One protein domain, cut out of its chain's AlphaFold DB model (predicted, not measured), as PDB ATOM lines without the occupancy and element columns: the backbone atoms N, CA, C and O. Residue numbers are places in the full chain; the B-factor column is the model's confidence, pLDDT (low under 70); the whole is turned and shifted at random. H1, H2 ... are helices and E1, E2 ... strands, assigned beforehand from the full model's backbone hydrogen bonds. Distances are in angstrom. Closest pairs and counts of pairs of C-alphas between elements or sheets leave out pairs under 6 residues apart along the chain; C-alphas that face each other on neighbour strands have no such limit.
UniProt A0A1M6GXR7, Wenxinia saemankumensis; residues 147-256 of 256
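Overview. This is residues 147 to 256 of the 256 residues of a protein of Wenxinia saemankumensis (UniProt A0A1M6GXR7). A flat slab in which the small parallel strands E1 and E2 pair side by side: the long helix H1 lies in one layer with H2, E2 and H3, and E1, H4 and much of the unnamed residues 147 to 164 make the other. Residues 251 to 256, of which 251 and 252 belong to H4, stick out. The printed part has 110 residues, in the order E1, H1, H2, E2, H3, H4; it is mostly helix, with under half of the residues in named elements. It is compact, with a radius of gyration of the C-alphas of 13.4 A and spans of 40 by 35 by 18 A.

Arrangement. E1, residues 165 to 167, is the parallel neighbour of E2, residues 224 to 226, at 43 degrees; N 167 and O 224 are within hydrogen-bond range at 2.9 A. H1, residues 181 to 203, and H2, residues 211 to 219, come between them in a strand-helix-strand unit, two parallel neighbour strands with helices between along the chain. The closest C-alphas of H1 and E2 are those of Gly 200 and Val 225, 5.9 A; of H2 and E2, Met 217 and Cys 224, 6.8 A. H3, residues 229 to 232, touches H1 at residues 186 to 193 alone, with Leu 189 and Ala 229 closest at 4.9 A between C-alphas. H4, residues 242 to 252, is near E1, with 5 pairs of C-alphas within 10 A, and only just apart from H1, 8.4 A at the closest. Every O i to N i+4 pair is within hydrogen-bond range in H1, H2 and H4; H3 is too short for one.

Along the chain. E1 begins at C-alpha 165 (76.501, 121.413, 125.152). H1 measures 33.5 A, H4 14.9 A and H2 12.1 A. H4 ends at C-alpha 252 (76.586, 106.582, 129.265).

Size, cuts and confidence. The C-alphas of Ala 178 and Gln 220 are farthest apart, 41.3 A. The printed part has no cut. The link from E1 to H1, 13 residues, is long. pLDDT is under 70 at residues 174, 212, 219 and 253 to 256.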
ATOM      1  N   ILE A 147      77.454 116.531 123.016       89.12
ATOM      2  CA  ILE A 147      78.858 116.532 123.414       89.12
ATOM      3  C   ILE A 147      79.578 117.489 122.460       89.12
ATOM      4  O   ILE A 147      79.480 117.365 121.237       89.12
ATOM      5  N   GLY A 148      80.176 118.539 123.020       87.88
ATOM      6  CA  GLY A 148      80.952 119.507 122.259       87.88
ATOM      7  C   GLY A 148      82.259 118.893 121.768       87.88
ATOM      8  O   GLY A 148      82.653 117.810 122.195       87.88
ATOM      9  N   THR A 149      82.950 119.598 120.877       89.88
ATOM     10  CA  THR A 149      84.304 119.207 120.482       89.88
ATOM     11  C   THR A 149      85.201 119.218 121.724       89.88
ATOM     12  O   THR A 149      85.224 120.240 122.417       89.88
ATOM     13  N   PRO A 150      85.907 118.114 122.036       92.25
ATOM     14  CA  PRO A 150      86.879 118.101 123.120       92.25
ATOM     15  C   PRO A 150      87.917 119.210 122.958       92.25
ATOM     16  O   PRO A 150      88.342 119.501 121.840       92.25
ATOM     17  N   LEU A 151      88.323 119.804 124.077       92.88
ATOM     18  CA  LEU A 151      89.212 120.965 124.121       92.88
ATOM     19  C   LEU A 151      90.430 120.671 124.998       92.88
ATOM     20  O   LEU A 151      90.300 119.990 126.014       92.88
ATOM     21  N   ALA A 152      91.598 121.229 124.684       91.88
ATOM     22  CA  ALA A 152      92.708 121.228 125.639       91.88
ATOM     23  C   ALA A 152      92.527 122.291 126.741       91.88
ATOM     24  O   ALA A 152      92.048 123.402 126.506       91.88
ATOM     25  N   ALA A 153      92.975 121.986 127.963       87.44
ATOM     26  CA  ALA A 153      92.901 122.898 129.109       87.44
ATOM     27  C   ALA A 153      93.626 124.233 128.880       87.44
ATOM     28  O   ALA A 153      93.276 125.235 129.500       87.44
ATOM     29  N   GLU A 154      94.613 124.264 127.989       86.25
ATOM     30  CA  GLU A 154      95.426 125.442 127.659       86.25
ATOM     31  C   GLU A 154      95.085 126.026 126.280       86.25
ATOM     32  O   GLU A 154      95.766 126.927 125.811       86.25
ATOM     33  N   GLU A 155      94.018 125.550 125.631       85.88
ATOM     34  CA  GLU A 155      93.607 126.074 124.330       85.88
ATOM     35  C   GLU A 155      93.097 127.519 124.452       85.88
ATOM     36  O   GLU A 155      92.086 127.798 125.112       85.88
ATOM     37  N   GLU A 156      93.824 128.443 123.824       82.94
ATOM     38  CA  GLU A 156      93.496 129.865 123.757       82.94
ATOM     39  C   GLU A 156      92.585 130.177 122.562       82.94
ATOM     40  O   GLU A 156      92.668 129.552 121.509       82.94
ATOM     41  N   GLY A 157      91.705 131.171 122.715       82.44
ATOM     42  CA  GLY A 157      90.809 131.617 121.639       82.44
ATOM     43  C   GLY A 157      89.601 130.710 121.376       82.44
ATOM     44  O   GLY A 157      88.791 131.017 120.503       82.44
ATOM     45  N   ALA A 158      89.440 129.627 122.141       86.19
ATOM     46  CA  ALA A 158      88.239 128.806 122.105       86.19
ATOM     47  C   ALA A 158      87.008 129.624 122.528       86.19
ATOM     48  O   ALA A 158      87.015 130.295 123.560       86.19
ATOM     49  N   GLN A 159      85.938 129.553 121.736       86.69
ATOM     50  CA  GLN A 159      84.676 130.230 122.024       86.69
ATOM     51  C   GLN A 159      83.710 129.262 122.730       86.69
ATOM     52  O   GLN A 159      83.615 128.102 122.314       86.69
ATOM     53  N   PRO A 160      82.945 129.700 123.751       86.88
ATOM     54  CA  PRO A 160      81.893 128.878 124.336       86.88
ATOM     55  C   PRO A 160      80.893 128.398 123.268       86.88
ATOM     56  O   PRO A 160      80.425 129.201 122.452       86.88
ATOM     57  N   PRO A 161      80.531 127.101 123.258       87.06
ATOM     58  CA  PRO A 161      79.558 126.572 122.317       87.06
ATOM     59  C   PRO A 161      78.160 127.131 122.603       87.06
ATOM     60  O   PRO A 161      77.774 127.344 123.750       87.06
ATOM     61  N   GLY A 162      77.367 127.310 121.545       82.00
ATOM     62  CA  GLY A 162      75.951 127.650 121.671       82.00
ATOM     63  C   GLY A 162      75.077 126.452 122.067       82.00
ATOM     64  O   GLY A 162      75.357 125.305 121.693       82.00
ATOM     65  N   GLY A 163      73.975 126.745 122.762       84.38
ATOM     66  CA  GLY A 163      72.951 125.775 123.162       84.38
ATOM     67  C   GLY A 163      73.373 124.841 124.303       84.38
ATOM     68  O   GLY A 163      74.365 125.077 124.989       84.38
ATOM     69  N   ALA A 164      72.611 123.761 124.497       86.06
ATOM     70  CA  ALA A 164      72.911 122.721 125.481       86.06
ATOM     71  C   ALA A 164      74.086 121.849 125.011       86.06
ATOM     72  O   ALA A 164      73.895 120.911 124.230       86.06
ATOM     73  N   ALA A 165      75.296 122.169 125.472       91.12
ATOM     74  CA  ALA A 165      76.501 121.413 125.152       91.12
ATOM     75  C   ALA A 165      77.352 121.104 126.386       91.12
ATOM     76  O   ALA A 165      77.516 121.958 127.257       91.12
ATOM     77  N   ILE A 166      77.922 119.900 126.425       93.62
ATOM     78  CA  ILE A 166      78.898 119.495 127.443       93.62
ATOM     79  C   ILE A 166      80.291 119.552 126.821       93.62
ATOM     80  O   ILE A 166      80.545 118.886 125.817       93.62
ATOM     81  N   LEU A 167      81.192 120.329 127.416       95.38
ATOM     82  CA  LEU A 167      82.604 120.344 127.042       95.38
ATOM     83  C   LEU A 167      83.404 119.368 127.905       95.38
ATOM     84  O   LEU A 167      83.384 119.451 129.133       95.38
ATOM     85  N   CYS A 168      84.138 118.484 127.233       96.44
ATOM     86  CA  CYS A 168      85.126 117.597 127.836       96.44
ATOM     87  C   CYS A 168      86.522 118.174 127.616       96.44
ATOM     88  O   CYS A 168      86.849 118.590 126.500       96.44
ATOM     89  N   VAL A 169      87.342 118.197 128.666       96.38
ATOM     90  CA  VAL A 169      88.624 118.908 128.642       96.38
ATOM     91  C   VAL A 169      89.780 117.938 128.837       96.38
ATOM     92  O   VAL A 169      89.810 117.177 129.799       96.38
ATOM     93  N   THR A 170      90.748 117.987 127.927       95.56
ATOM     94  CA  THR A 170      92.028 117.288 128.056       95.56
ATOM     95  C   THR A 170      92.935 118.078 129.003       95.56
ATOM     96  O   THR A 170      93.159 119.268 128.752       95.56
ATOM     97  N   PRO A 171      93.492 117.465 130.063       92.44
ATOM     98  CA  PRO A 171      94.429 118.133 130.952       92.44
ATOM     99  C   PRO A 171      95.674 118.602 130.206       92.44
ATOM    100  O   PRO A 171      96.119 117.978 129.244       92.44
ATOM    101  N   ALA A 172      96.270 119.693 130.679       86.31
ATOM    102  CA  ALA A 172      97.600 120.070 130.230       86.31
ATOM    103  C   ALA A 172      98.599 118.961 130.593       86.31
ATOM    104  O   ALA A 172      98.555 118.428 131.706       86.31
ATOM    105  N   MET A 173      99.520 118.650 129.680       73.38
ATOM    106  CA  MET A 173     100.627 117.726 129.934       73.38
ATOM    107  C   MET A 173     101.485 118.261 131.086       73.38
ATOM    108  O   MET A 173     102.328 119.139 130.904       73.38
ATOM    109  N   ARG A 174     101.261 117.741 132.293       68.75
ATOM    110  CA  ARG A 174     102.030 118.063 133.498       68.75
ATOM    111  C   ARG A 174     102.561 116.775 134.100       68.75
ATOM    112  O   ARG A 174     101.884 115.749 134.080       68.75
ATOM    113  N   ALA A 175     103.767 116.832 134.655       72.06
ATOM    114  CA  ALA A 175     104.282 115.727 135.447       72.06
ATOM    115  C   ALA A 175     103.364 115.535 136.664       72.06
ATOM    116  O   ALA A 175     103.331 116.376 137.562       72.06
ATOM    117  N   LEU A 176     102.589 114.449 136.668       71.88
ATOM    118  CA  LEU A 176     101.823 114.050 137.841       71.88
ATOM    119  C   LEU A 176     102.793 113.553 138.925       71.88
ATOM    120  O   LEU A 176     103.831 112.971 138.589       71.88
ATOM    121  N   PRO A 177     102.481 113.753 140.219       78.56
ATOM    122  CA  PRO A 177     103.243 113.137 141.298       78.56
ATOM    123  C   PRO A 177     103.379 111.626 141.085       78.56
ATOM    124  O   PRO A 177     102.421 110.966 140.679       78.56
ATOM    125  N   ALA A 178     104.564 111.078 141.371       79.75
ATOM    126  CA  ALA A 178     104.798 109.643 141.276       79.75
ATOM    127  C   ALA A 178     103.857 108.901 142.240       79.75
ATOM    128  O   ALA A 178     103.942 109.062 143.457       79.75
ATOM    129  N   ALA A 179     102.946 108.115 141.676       86.69
ATOM    130  CA  ALA A 179     101.978 107.303 142.393       86.69
ATOM    131  C   ALA A 179     101.639 106.062 141.560       86.69
ATOM    132  O   ALA A 179     101.785 106.059 140.335       86.69
ATOM    133  N   GLU A 180     101.144 105.022 142.224       88.25
ATOM    134  CA  GLU A 180     100.743 103.758 141.604       88.25
ATOM    135  C   GLU A 180      99.326 103.360 142.039       88.25
ATOM    136  O   GLU A 180      98.776 103.905 143.002       88.25
ATOM    137  N   GLY A 181      98.716 102.430 141.299       89.00
ATOM    138  CA  GLY A 181      97.383 101.899 141.590       89.00
ATOM    139  C   GLY A 181      96.296 102.978 141.703       89.00
ATOM    140  O   GLY A 181      96.259 103.934 140.926       89.00
ATOM    141  N   GLU A 182      95.423 102.837 142.701       88.56
ATOM    142  CA  GLU A 182      94.284 103.739 142.934       88.56
ATOM    143  C   GLU A 182      94.706 105.192 143.211       88.56
ATOM    144  O   GLU A 182      94.009 106.131 142.831       88.56
ATOM    145  N   ALA A 183      95.879 105.410 143.817       89.19
ATOM    146  CA  ALA A 183      96.385 106.762 144.048       89.19
ATOM    147  C   ALA A 183      96.697 107.475 142.723       89.19
ATOM    148  O   ALA A 183      96.305 108.626 142.538       89.19
ATOM    149  N   ARG A 184      97.334 106.776 141.770       89.62
ATOM    150  CA  ARG A 184      97.586 107.306 140.421       89.62
ATOM    151  C   ARG A 184      96.284 107.637 139.701       89.62
ATOM    152  O   ARG A 184      96.178 108.700 139.094       89.62
ATOM    153  N   ARG A 185      95.290 106.752 139.806       88.25
ATOM    154  CA  ARG A 185      93.963 106.938 139.209       88.25
ATOM    155  C   ARG A 185      93.250 108.173 139.762       88.25
ATOM    156  O   ARG A 185      92.811 109.015 138.985       88.25
ATOM    157  N   ARG A 186      93.201 108.341 141.087       90.25
ATOM    158  CA  ARG A 186      92.608 109.535 141.718       90.25
ATOM    159  C   ARG A 186      93.324 110.821 141.326       90.25
ATOM    160  O   ARG A 186      92.667 111.818 141.051       90.25
ATOM    161  N   ILE A 187      94.655 110.797 141.258       90.69
ATOM    162  CA  ILE A 187      95.448 111.943 140.794       90.69
ATOM    163  C   ILE A 187      95.097 112.300 139.339       90.69
ATOM    164  O   ILE A 187      94.935 113.479 139.036       90.69
ATOM    165  N   ALA A 188      94.932 111.308 138.458       89.88
ATOM    166  CA  ALA A 188      94.534 111.535 137.068       89.88
ATOM    167  C   ALA A 188      93.118 112.131 136.950       89.88
ATOM    168  O   ALA A 188      92.927 113.110 136.231       89.88
ATOM    169  N   LEU A 189      92.144 111.621 137.716       91.31
ATOM    170  CA  LEU A 189      90.788 112.187 137.765       91.31
ATOM    171  C   LEU A 189      90.783 113.638 138.275       91.31
ATOM    172  O   LEU A 189      90.130 114.498 137.691       91.31
ATOM    173  N   LEU A 190      91.568 113.945 139.312       92.12
ATOM    174  CA  LEU A 190      91.715 115.317 139.807       92.12
ATOM    175  C   LEU A 190      92.372 116.245 138.777       92.12
ATOM    176  O   LEU A 190      92.047 117.430 138.734       92.12
ATOM    177  N   ALA A 191      93.274 115.735 137.934       92.25
ATOM    178  CA  ALA A 191      93.859 116.517 136.848       92.25
ATOM    179  C   ALA A 191      92.813 116.892 135.781       92.25
ATOM    180  O   ALA A 191      92.841 118.015 135.274       92.25
ATOM    181  N   LEU A 192      91.861 115.998 135.486       93.69
ATOM    182  CA  LEU A 192      90.713 116.286 134.613       93.69
ATOM    183  C   LEU A 192      89.790 117.350 135.220       93.69
ATOM    184  O   LEU A 192      89.414 118.294 134.528       93.69
ATOM    185  N   ASP A 193      89.489 117.269 136.515       95.25
ATOM    186  CA  ASP A 193      88.692 118.294 137.201       95.25
ATOM    187  C   ASP A 193      89.395 119.660 137.191       95.25
ATOM    188  O   ASP A 193      88.782 120.678 136.871       95.25
ATOM    189  N   GLN A 194      90.698 119.708 137.486       94.50
ATOM    190  CA  GLN A 194      91.479 120.950 137.416       94.50
ATOM    191  C   GLN A 194      91.444 121.565 136.011       94.50
ATOM    192  O   GLN A 194      91.297 122.781 135.867       94.50
ATOM    193  N   ALA A 195      91.545 120.729 134.975       95.00
ATOM    194  CA  ALA A 195      91.434 121.145 133.584       95.00
ATOM    195  C   ALA A 195      90.048 121.726 133.262       95.00
ATOM    196  O   ALA A 195      89.955 122.792 132.646       95.00
ATOM    197  N   ALA A 196      88.985 121.070 133.731       96.12
ATOM    198  CA  ALA A 196      87.613 121.544 133.597       96.12
ATOM    199  C   ALA A 196      87.413 122.916 134.261       96.12
ATOM    200  O   ALA A 196      86.866 123.826 133.638       96.12
ATOM    201  N   TRP A 197      87.924 123.108 135.483       95.56
ATOM    202  CA  TRP A 197      87.860 124.390 136.193       95.56
ATOM    203  C   TRP A 197      88.634 125.508 135.494       95.56
ATOM    204  O   TRP A 197      88.124 126.626 135.377       95.56
ATOM    205  N   ALA A 198      89.829 125.213 134.979       93.88
ATOM    206  CA  ALA A 198      90.612 126.177 134.213       93.88
ATOM    207  C   ALA A 198      89.880 126.617 132.931       93.88
ATOM    208  O   ALA A 198      89.771 127.814 132.654       93.88
ATOM    209  N   ALA A 199      89.329 125.662 132.174       94.31
ATOM    210  CA  ALA A 199      88.568 125.950 130.961       94.31
ATOM    211  C   ALA A 199      87.252 126.687 131.258       94.31
ATOM    212  O   ALA A 199      86.933 127.656 130.571       94.31
ATOM    213  N   GLY A 200      86.511 126.282 132.294       94.56
ATOM    214  CA  GLY A 200      85.260 126.922 132.707       94.56
ATOM    215  C   GLY A 200      85.453 128.388 133.086       94.56
ATOM    216  O   GLY A 200      84.735 129.252 132.580       94.56
ATOM    217  N   GLY A 201      86.485 128.689 133.883       93.62
ATOM    218  CA  GLY A 201      86.847 130.064 134.233       93.62
ATOM    219  C   GLY A 201      87.218 130.915 133.015       93.62
ATOM    220  O   GLY A 201      86.787 132.062 132.916       93.62
ATOM    221  N   ARG A 202      87.957 130.346 132.055       94.00
ATOM    222  CA  ARG A 202      88.352 131.045 130.820       94.00
ATOM    223  C   ARG A 202      87.177 131.285 129.866       94.00
ATOM    224  O   ARG A 202      87.100 132.349 129.262       94.00
ATOM    225  N   LEU A 203      86.276 130.315 129.726       93.25
ATOM    226  CA  LEU A 203      85.131 130.376 128.807       93.25
ATOM    227  C   LEU A 203      83.895 131.062 129.411       93.25
ATOM    228  O   LEU A 203      82.920 131.290 128.697       93.25
ATOM    229  N   GLY A 204      83.906 131.359 130.714       93.94
ATOM    230  CA  GLY A 204      82.739 131.881 131.430       93.94
ATOM    231  C   GLY A 204      81.592 130.870 131.524       93.94
ATOM    232  O   GLY A 204      80.424 131.259 131.554       93.94
ATOM    233  N   LEU A 205      81.909 129.573 131.529       94.75
ATOM    234  CA  LEU A 205      80.933 128.489 131.579       94.75
ATOM    235  C   LEU A 205      80.891 127.860 132.976       94.75
ATOM    236  O   LEU A 205      81.937 127.704 133.607       94.75
ATOM    237  N   PRO A 206      79.704 127.457 133.461       94.62
ATOM    238  CA  PRO A 206      79.604 126.712 134.706       94.62
ATOM    239  C   PRO A 206      80.282 125.345 134.567       94.62
ATOM    240  O   PRO A 206      80.181 124.687 133.526       94.62
ATOM    241  N   VAL A 207      80.947 124.926 135.641       96.56
ATOM    242  CA  VAL A 207      81.559 123.602 135.772       96.56
ATOM    243  C   VAL A 207      80.618 122.724 136.586       96.56
ATOM    244  O   VAL A 207      80.145 123.150 137.638       96.56
ATOM    245  N   VAL A 208      80.332 121.527 136.089       92.25
ATOM    246  CA  VAL A 208      79.383 120.585 136.696       92.25
ATOM    247  C   VAL A 208      80.047 119.236 136.920       92.25
ATOM    248  O   VAL A 208      80.879 118.823 136.112       92.25
ATOM    249  N   ALA A 209      79.689 118.548 138.001       86.19
ATOM    250  CA  ALA A 209      80.359 117.316 138.416       86.19
ATOM    251  C   ALA A 209      79.421 116.110 138.526       86.19
ATOM    252  O   ALA A 209      79.878 114.983 138.703       86.19
ATOM    253  N   THR A 210      78.109 116.329 138.449       79.75
ATOM    254  CA  THR A 210      77.099 115.281 138.623       79.75
ATOM    255  C   THR A 210      76.169 115.172 137.424       79.75
ATOM    256  O   THR A 210      75.963 116.129 136.675       79.75
ATOM    257  N   ARG A 211      75.539 114.002 137.283       75.06
ATOM    258  CA  ARG A 211      74.483 113.760 136.294       75.06
ATOM    259  C   ARG A 211      73.353 114.787 136.397       75.06
ATOM    260  O   ARG A 211      72.981 115.378 135.391       75.06
ATOM    261  N   THR A 212      72.855 115.028 137.608       68.00
ATOM    262  CA  THR A 212      71.772 115.981 137.883       68.00
ATOM    263  C   THR A 212      72.109 117.386 137.399       68.00
ATOM    264  O   THR A 212      71.279 118.055 136.788       68.00
ATOM    265  N   GLU A 213      73.340 117.842 137.633       78.56
ATOM    266  CA  GLU A 213      73.790 119.153 137.169       78.56
ATOM    267  C   GLU A 213      73.926 119.202 135.645       78.56
ATOM    268  O   GLU A 213      73.521 120.194 135.040       78.56
ATOM    269  N   LEU A 214      74.438 118.138 135.010       80.50
ATOM    270  CA  LEU A 214      74.463 118.035 133.549       80.50
ATOM    271  C   LEU A 214      73.036 118.180 133.001       80.50
ATOM    272  O   LEU A 214      72.775 119.099 132.223       80.50
ATOM    273  N   GLU A 215      72.096 117.352 133.464       74.81
ATOM    274  CA  GLU A 215      70.678 117.366 133.067       74.81
ATOM    275  C   GLU A 215      70.018 118.727 133.297       74.81
ATOM    276  O   GLU A 215      69.335 119.237 132.403       74.81
ATOM    277  N   HIS A 216      70.292 119.369 134.431       71.19
ATOM    278  CA  HIS A 216      69.830 120.721 134.723       71.19
ATOM    279  C   HIS A 216      70.320 121.737 133.677       71.19
ATOM    280  O   HIS A 216      69.530 122.533 133.156       71.19
ATOM    281  N   MET A 217      71.604 121.680 133.305       79.81
ATOM    282  CA  MET A 217      72.191 122.562 132.292       79.81
ATOM    283  C   MET A 217      71.554 122.362 130.909       79.81
ATOM    284  O   MET A 217      71.229 123.345 130.229       79.81
ATOM    285  N   ALA A 218      71.278 121.116 130.509       76.19
ATOM    286  CA  ALA A 218      70.530 120.850 129.277       76.19
ATOM    287  C   ALA A 218      69.061 121.262 129.357       76.19
ATOM    288  O   ALA A 218      68.498 121.713 128.357       76.19
ATOM    289  N   GLY A 219      68.439 121.139 130.529       66.06
ATOM    290  CA  GLY A 219      67.111 121.668 130.834       66.06
ATOM    291  C   GLY A 219      66.995 123.142 130.449       66.06
ATOM    292  O   GLY A 219      66.080 123.532 129.721       66.06
ATOM    293  N   GLN A 220      67.998 123.923 130.854       75.88
ATOM    294  CA  GLN A 220      68.109 125.361 130.602       75.88
ATOM    295  C   GLN A 220      68.601 125.726 129.193       75.88
ATOM    296  O   GLN A 220      68.654 126.909 128.862       75.88
ATOM    297  N   GLY A 221      68.990 124.753 128.362       80.62
ATOM    298  CA  GLY A 221      69.542 125.034 127.034       80.62
ATOM    299  C   GLY A 221      70.935 125.676 127.064       80.62
ATOM    300  O   GLY A 221      71.300 126.370 126.115       80.62
ATOM    301  N   ARG A 222      71.698 125.490 128.149       85.12
ATOM    302  CA  ARG A 222      72.972 126.180 128.406       85.12
ATOM    303  C   ARG A 222      74.162 125.228 128.299       85.12
ATOM    304  O   ARG A 222      74.065 124.054 128.648       85.12
ATOM    305  N   ALA A 223      75.298 125.755 127.851       92.12
ATOM    306  CA  ALA A 223      76.553 125.017 127.817       92.12
ATOM    307  C   ALA A 223      77.209 124.940 129.205       92.12
ATOM    308  O   ALA A 223      77.051 125.846 130.026       92.12
ATOM    309  N   CYS A 224      77.968 123.872 129.443       94.50
ATOM    310  CA  CYS A 224      78.745 123.651 130.661       94.50
ATOM    311  C   CYS A 224      80.054 122.906 130.362       94.50
ATOM    312  O   CYS A 224      80.228 122.336 129.281       94.50
ATOM    313  N   VAL A 225      80.970 122.915 131.329       97.12
ATOM    314  CA  VAL A 225      82.198 122.110 131.315       97.12
ATOM    315  C   VAL A 225      82.062 120.992 132.343       97.12
ATOM    316  O   VAL A 225      81.614 121.237 133.461       97.12
ATOM    317  N   TRP A 226      82.432 119.766 131.980       96.25
ATOM    318  CA  TRP A 226      82.294 118.614 132.868       96.25
ATOM    319  C   TRP A 226      83.574 118.342 133.666       96.25
ATOM    320  O   TRP A 226      84.644 118.181 133.083       96.25
ATOM    321  N   ALA A 227      83.439 118.276 134.991       96.94
ATOM    322  CA  ALA A 227      84.440 117.805 135.946       96.94
ATOM    323  C   ALA A 227      84.127 116.338 136.315       96.94
ATOM    324  O   ALA A 227      83.183 116.078 137.069       96.94
ATOM    325  N   PRO A 228      84.831 115.356 135.731       94.44
ATOM    326  CA  PRO A 228      84.354 113.980 135.695       94.44
ATOM    327  C   PRO A 228      84.674 113.151 136.943       94.44
ATOM    328  O   PRO A 228      84.124 112.055 137.077       94.44
ATOM    329  N   ALA A 229      85.539 113.618 137.854       89.81
ATOM    330  CA  ALA A 229      86.067 112.781 138.934       89.81
ATOM    331  C   ALA A 229      84.969 112.147 139.795       89.81
ATOM    332  O   ALA A 229      85.080 110.984 140.171       89.81
ATOM    333  N   ARG A 230      83.891 112.890 140.068       85.75
ATOM    334  CA  ARG A 230      82.775 112.407 140.888       85.75
ATOM    335  C   ARG A 230      81.960 111.308 140.205       85.75
ATOM    336  O   ARG A 230      81.531 110.384 140.882       85.75
ATOM    337  N   MET A 231      81.748 111.394 138.895       84.38
ATOM    338  CA  MET A 231      80.979 110.392 138.144       84.38
ATOM    339  C   MET A 231      81.810 109.159 137.786       84.38
ATOM    340  O   MET A 231      81.265 108.069 137.657       84.38
ATOM    341  N   LEU A 232      83.123 109.325 137.627       87.62
ATOM    342  CA  LEU A 232      84.031 108.242 137.265       87.62
ATOM    343  C   LEU A 232      84.672 107.556 138.468       87.62
ATOM    344  O   LEU A 232      85.408 106.597 138.270       87.62
ATOM    345  N   LEU A 233      84.445 108.017 139.700       80.44
ATOM    346  CA  LEU A 233      85.180 107.519 140.864       80.44
ATOM    347  C   LEU A 233      85.068 105.994 141.012       80.44
ATOM    348  O   LEU A 233      86.090 105.333 141.194       80.44
ATOM    349  N   ASP A 234      83.878 105.437 140.786       71.75
ATOM    350  CA  ASP A 234      83.585 104.011 140.978       71.75
ATOM    351  C   ASP A 234      83.546 103.190 139.674       71.75
ATOM    352  O   ASP A 234      83.390 101.973 139.720       71.75
ATOM    353  N   SER A 235      83.748 103.810 138.503       76.00
ATOM    354  CA  SER A 235      83.677 103.096 137.212       76.00
ATOM    355  C   SER A 235      84.879 102.182 136.940       76.00
ATOM    356  O   SER A 235      84.848 101.364 136.025       76.00
ATOM    357  N   GLY A 236      85.977 102.343 137.687       74.06
ATOM    358  CA  GLY A 236      87.263 101.694 137.403       74.06
ATOM    359  C   GLY A 236      87.976 102.242 136.159       74.06
ATOM    360  O   GLY A 236      89.124 101.884 135.905       74.06
ATOM    361  N   GLU A 237      87.344 103.147 135.411       78.69
ATOM    362  CA  GLU A 237      87.898 103.717 134.185       78.69
ATOM    363  C   GLU A 237      88.928 104.812 134.479       78.69
ATOM    364  O   GLU A 237      88.921 105.443 135.543       78.69
ATOM    365  N   THR A 238      89.832 105.023 133.522       80.19
ATOM    366  CA  THR A 238      90.921 106.005 133.595       80.19
ATOM    367  C   THR A 238      91.035 106.768 132.274       80.19
ATOM    368  O   THR A 238      91.980 106.536 131.520       80.19
ATOM    369  N   PRO A 239      90.067 107.639 131.943       88.12
ATOM    370  CA  PRO A 239      90.200 108.501 130.777       88.12
ATOM    371  C   PRO A 239      91.385 109.448 130.965       88.12
ATOM    372  O   PRO A 239      91.648 109.917 132.074       88.12
ATOM    373  N   GLU A 240      92.093 109.738 129.880       87.88
ATOM    374  CA  GLU A 240      93.256 110.631 129.903       87.88
ATOM    375  C   GLU A 240      92.984 111.918 129.120       87.88
ATOM    376  O   GLU A 240      93.585 112.961 129.381       87.88
ATOM    377  N   THR A 241      92.046 111.863 128.176       91.94
ATOM    378  CA  THR A 241      91.741 112.956 127.259       91.94
ATOM    379  C   THR A 241      90.272 113.357 127.301       91.94
ATOM    380  O   THR A 241      89.384 112.582 127.661       91.94
ATOM    381  N   GLY A 242      89.983 114.573 126.835       91.44
ATOM    382  CA  GLY A 242      88.614 115.013 126.587       91.44
ATOM    383  C   GLY A 242      87.891 114.147 125.544       91.44
ATOM    384  O   GLY A 242      86.666 114.071 125.571       91.44
ATOM    385  N   GLY A 243      88.622 113.473 124.648       92.56
ATOM    386  CA  GLY A 243      88.059 112.503 123.704       92.56
ATOM    387  C   GLY A 243      87.574 111.222 124.389       92.56
ATOM    388  O   GLY A 243      86.488 110.731 124.072       92.56
ATOM    389  N   ASP A 244      88.325 110.726 125.375       93.31
ATOM    390  CA  ASP A 244      87.924 109.566 126.180       93.31
ATOM    391  C   ASP A 244      86.677 109.896 127.002       93.31
ATOM    392  O   ASP A 244      85.705 109.143 126.996       93.31
ATOM    393  N   LEU A 245      86.656 111.080 127.623       93.31
ATOM    394  CA  LEU A 245      85.497 111.599 128.351       93.31
ATOM    395  C   LEU A 245      84.256 111.741 127.457       93.31
ATOM    396  O   LEU A 245      83.156 111.361 127.856       93.31
ATOM    397  N   ALA A 246      84.423 112.260 126.238       91.81
ATOM    398  CA  ALA A 246      83.339 112.372 125.267       91.81
ATOM    399  C   ALA A 246      82.792 110.995 124.865       91.81
ATOM    400  O   ALA A 246      81.579 110.809 124.772       91.81
ATOM    401  N   THR A 247      83.676 110.019 124.662       89.62
ATOM    402  CA  THR A 247      83.290 108.638 124.343       89.62
ATOM    403  C   THR A 247      82.529 108.002 125.502       89.62
ATOM    404  O   THR A 247      81.477 107.398 125.292       89.62
ATOM    405  N   TRP A 248      83.012 108.208 126.727       89.62
ATOM    406  CA  TRP A 248      82.361 107.734 127.939       89.62
ATOM    407  C   TRP A 248      80.951 108.306 128.095       89.62
ATOM    408  O   TRP A 248      79.992 107.556 128.247       89.62
ATOM    409  N   LEU A 249      80.795 109.630 127.971       87.31
ATOM    410  CA  LEU A 249      79.487 110.287 128.050       87.31
ATOM    411  C   LEU A 249      78.528 109.814 126.952       87.31
ATOM    412  O   LEU A 249      77.328 109.686 127.202       87.31
ATOM    413  N   ALA A 250      79.032 109.556 125.743       84.25
ATOM    414  CA  ALA A 250      78.217 109.049 124.644       84.25
ATOM    415  C   ALA A 250      77.688 107.635 124.932       84.25
ATOM    416  O   ALA A 250      76.517 107.356 124.670       84.25
ATOM    417  N   ALA A 251      78.528 106.762 125.499       78.75
ATOM    418  CA  ALA A 251      78.124 105.426 125.930       78.75
ATOM    419  C   ALA A 251      77.143 105.491 127.111       78.75
ATOM    420  O   ALA A 251      76.097 104.843 127.080       78.75
ATOM    421  N   TYR A 252      77.429 106.349 128.094       71.81
ATOM    422  CA  TYR A 252      76.586 106.582 129.265       71.81
ATOM    423  C   TYR A 252      75.170 107.031 128.878       71.81
ATOM    424  O   TYR A 252      74.183 106.484 129.361       71.81
ATOM    425  N   GLY A 253      75.051 107.978 127.939       58.03
ATOM    426  CA  GLY A 253      73.763 108.469 127.441       58.03
ATOM    427  C   GLY A 253      73.004 107.504 126.521       58.03
ATOM    428  O   GLY A 253      71.855 107.780 126.196       58.03
ATOM    429  N   SER A 254      73.626 106.405 126.076       45.19
ATOM    430  CA  SER A 254      72.961 105.337 125.314       45.19
ATOM    431  C   SER A 254      72.458 104.193 126.202       45.19
ATOM    432  O   SER A 254      71.705 103.351 125.715       45.19
ATOM    433  N   MET A 255      72.902 104.130 127.461       35.53
ATOM    434  CA  MET A 255      72.455 103.145 128.456       35.53
ATOM    435  C   MET A 255      71.239 103.623 129.271       35.53
ATOM    436  O   MET A 255      70.690 102.833 130.037       35.53
ATOM    437  N   ALA A 256      70.827 104.884 129.101       35.41
ATOM    438  CA  ALA A 256      69.663 105.519 129.728       35.41
ATOM    439  C   ALA A 256      68.544 105.762 128.706       35.41
ATOM    440  O   ALA A 256      67.364 105.671 129.108       35.41
TER     441      ALA A 256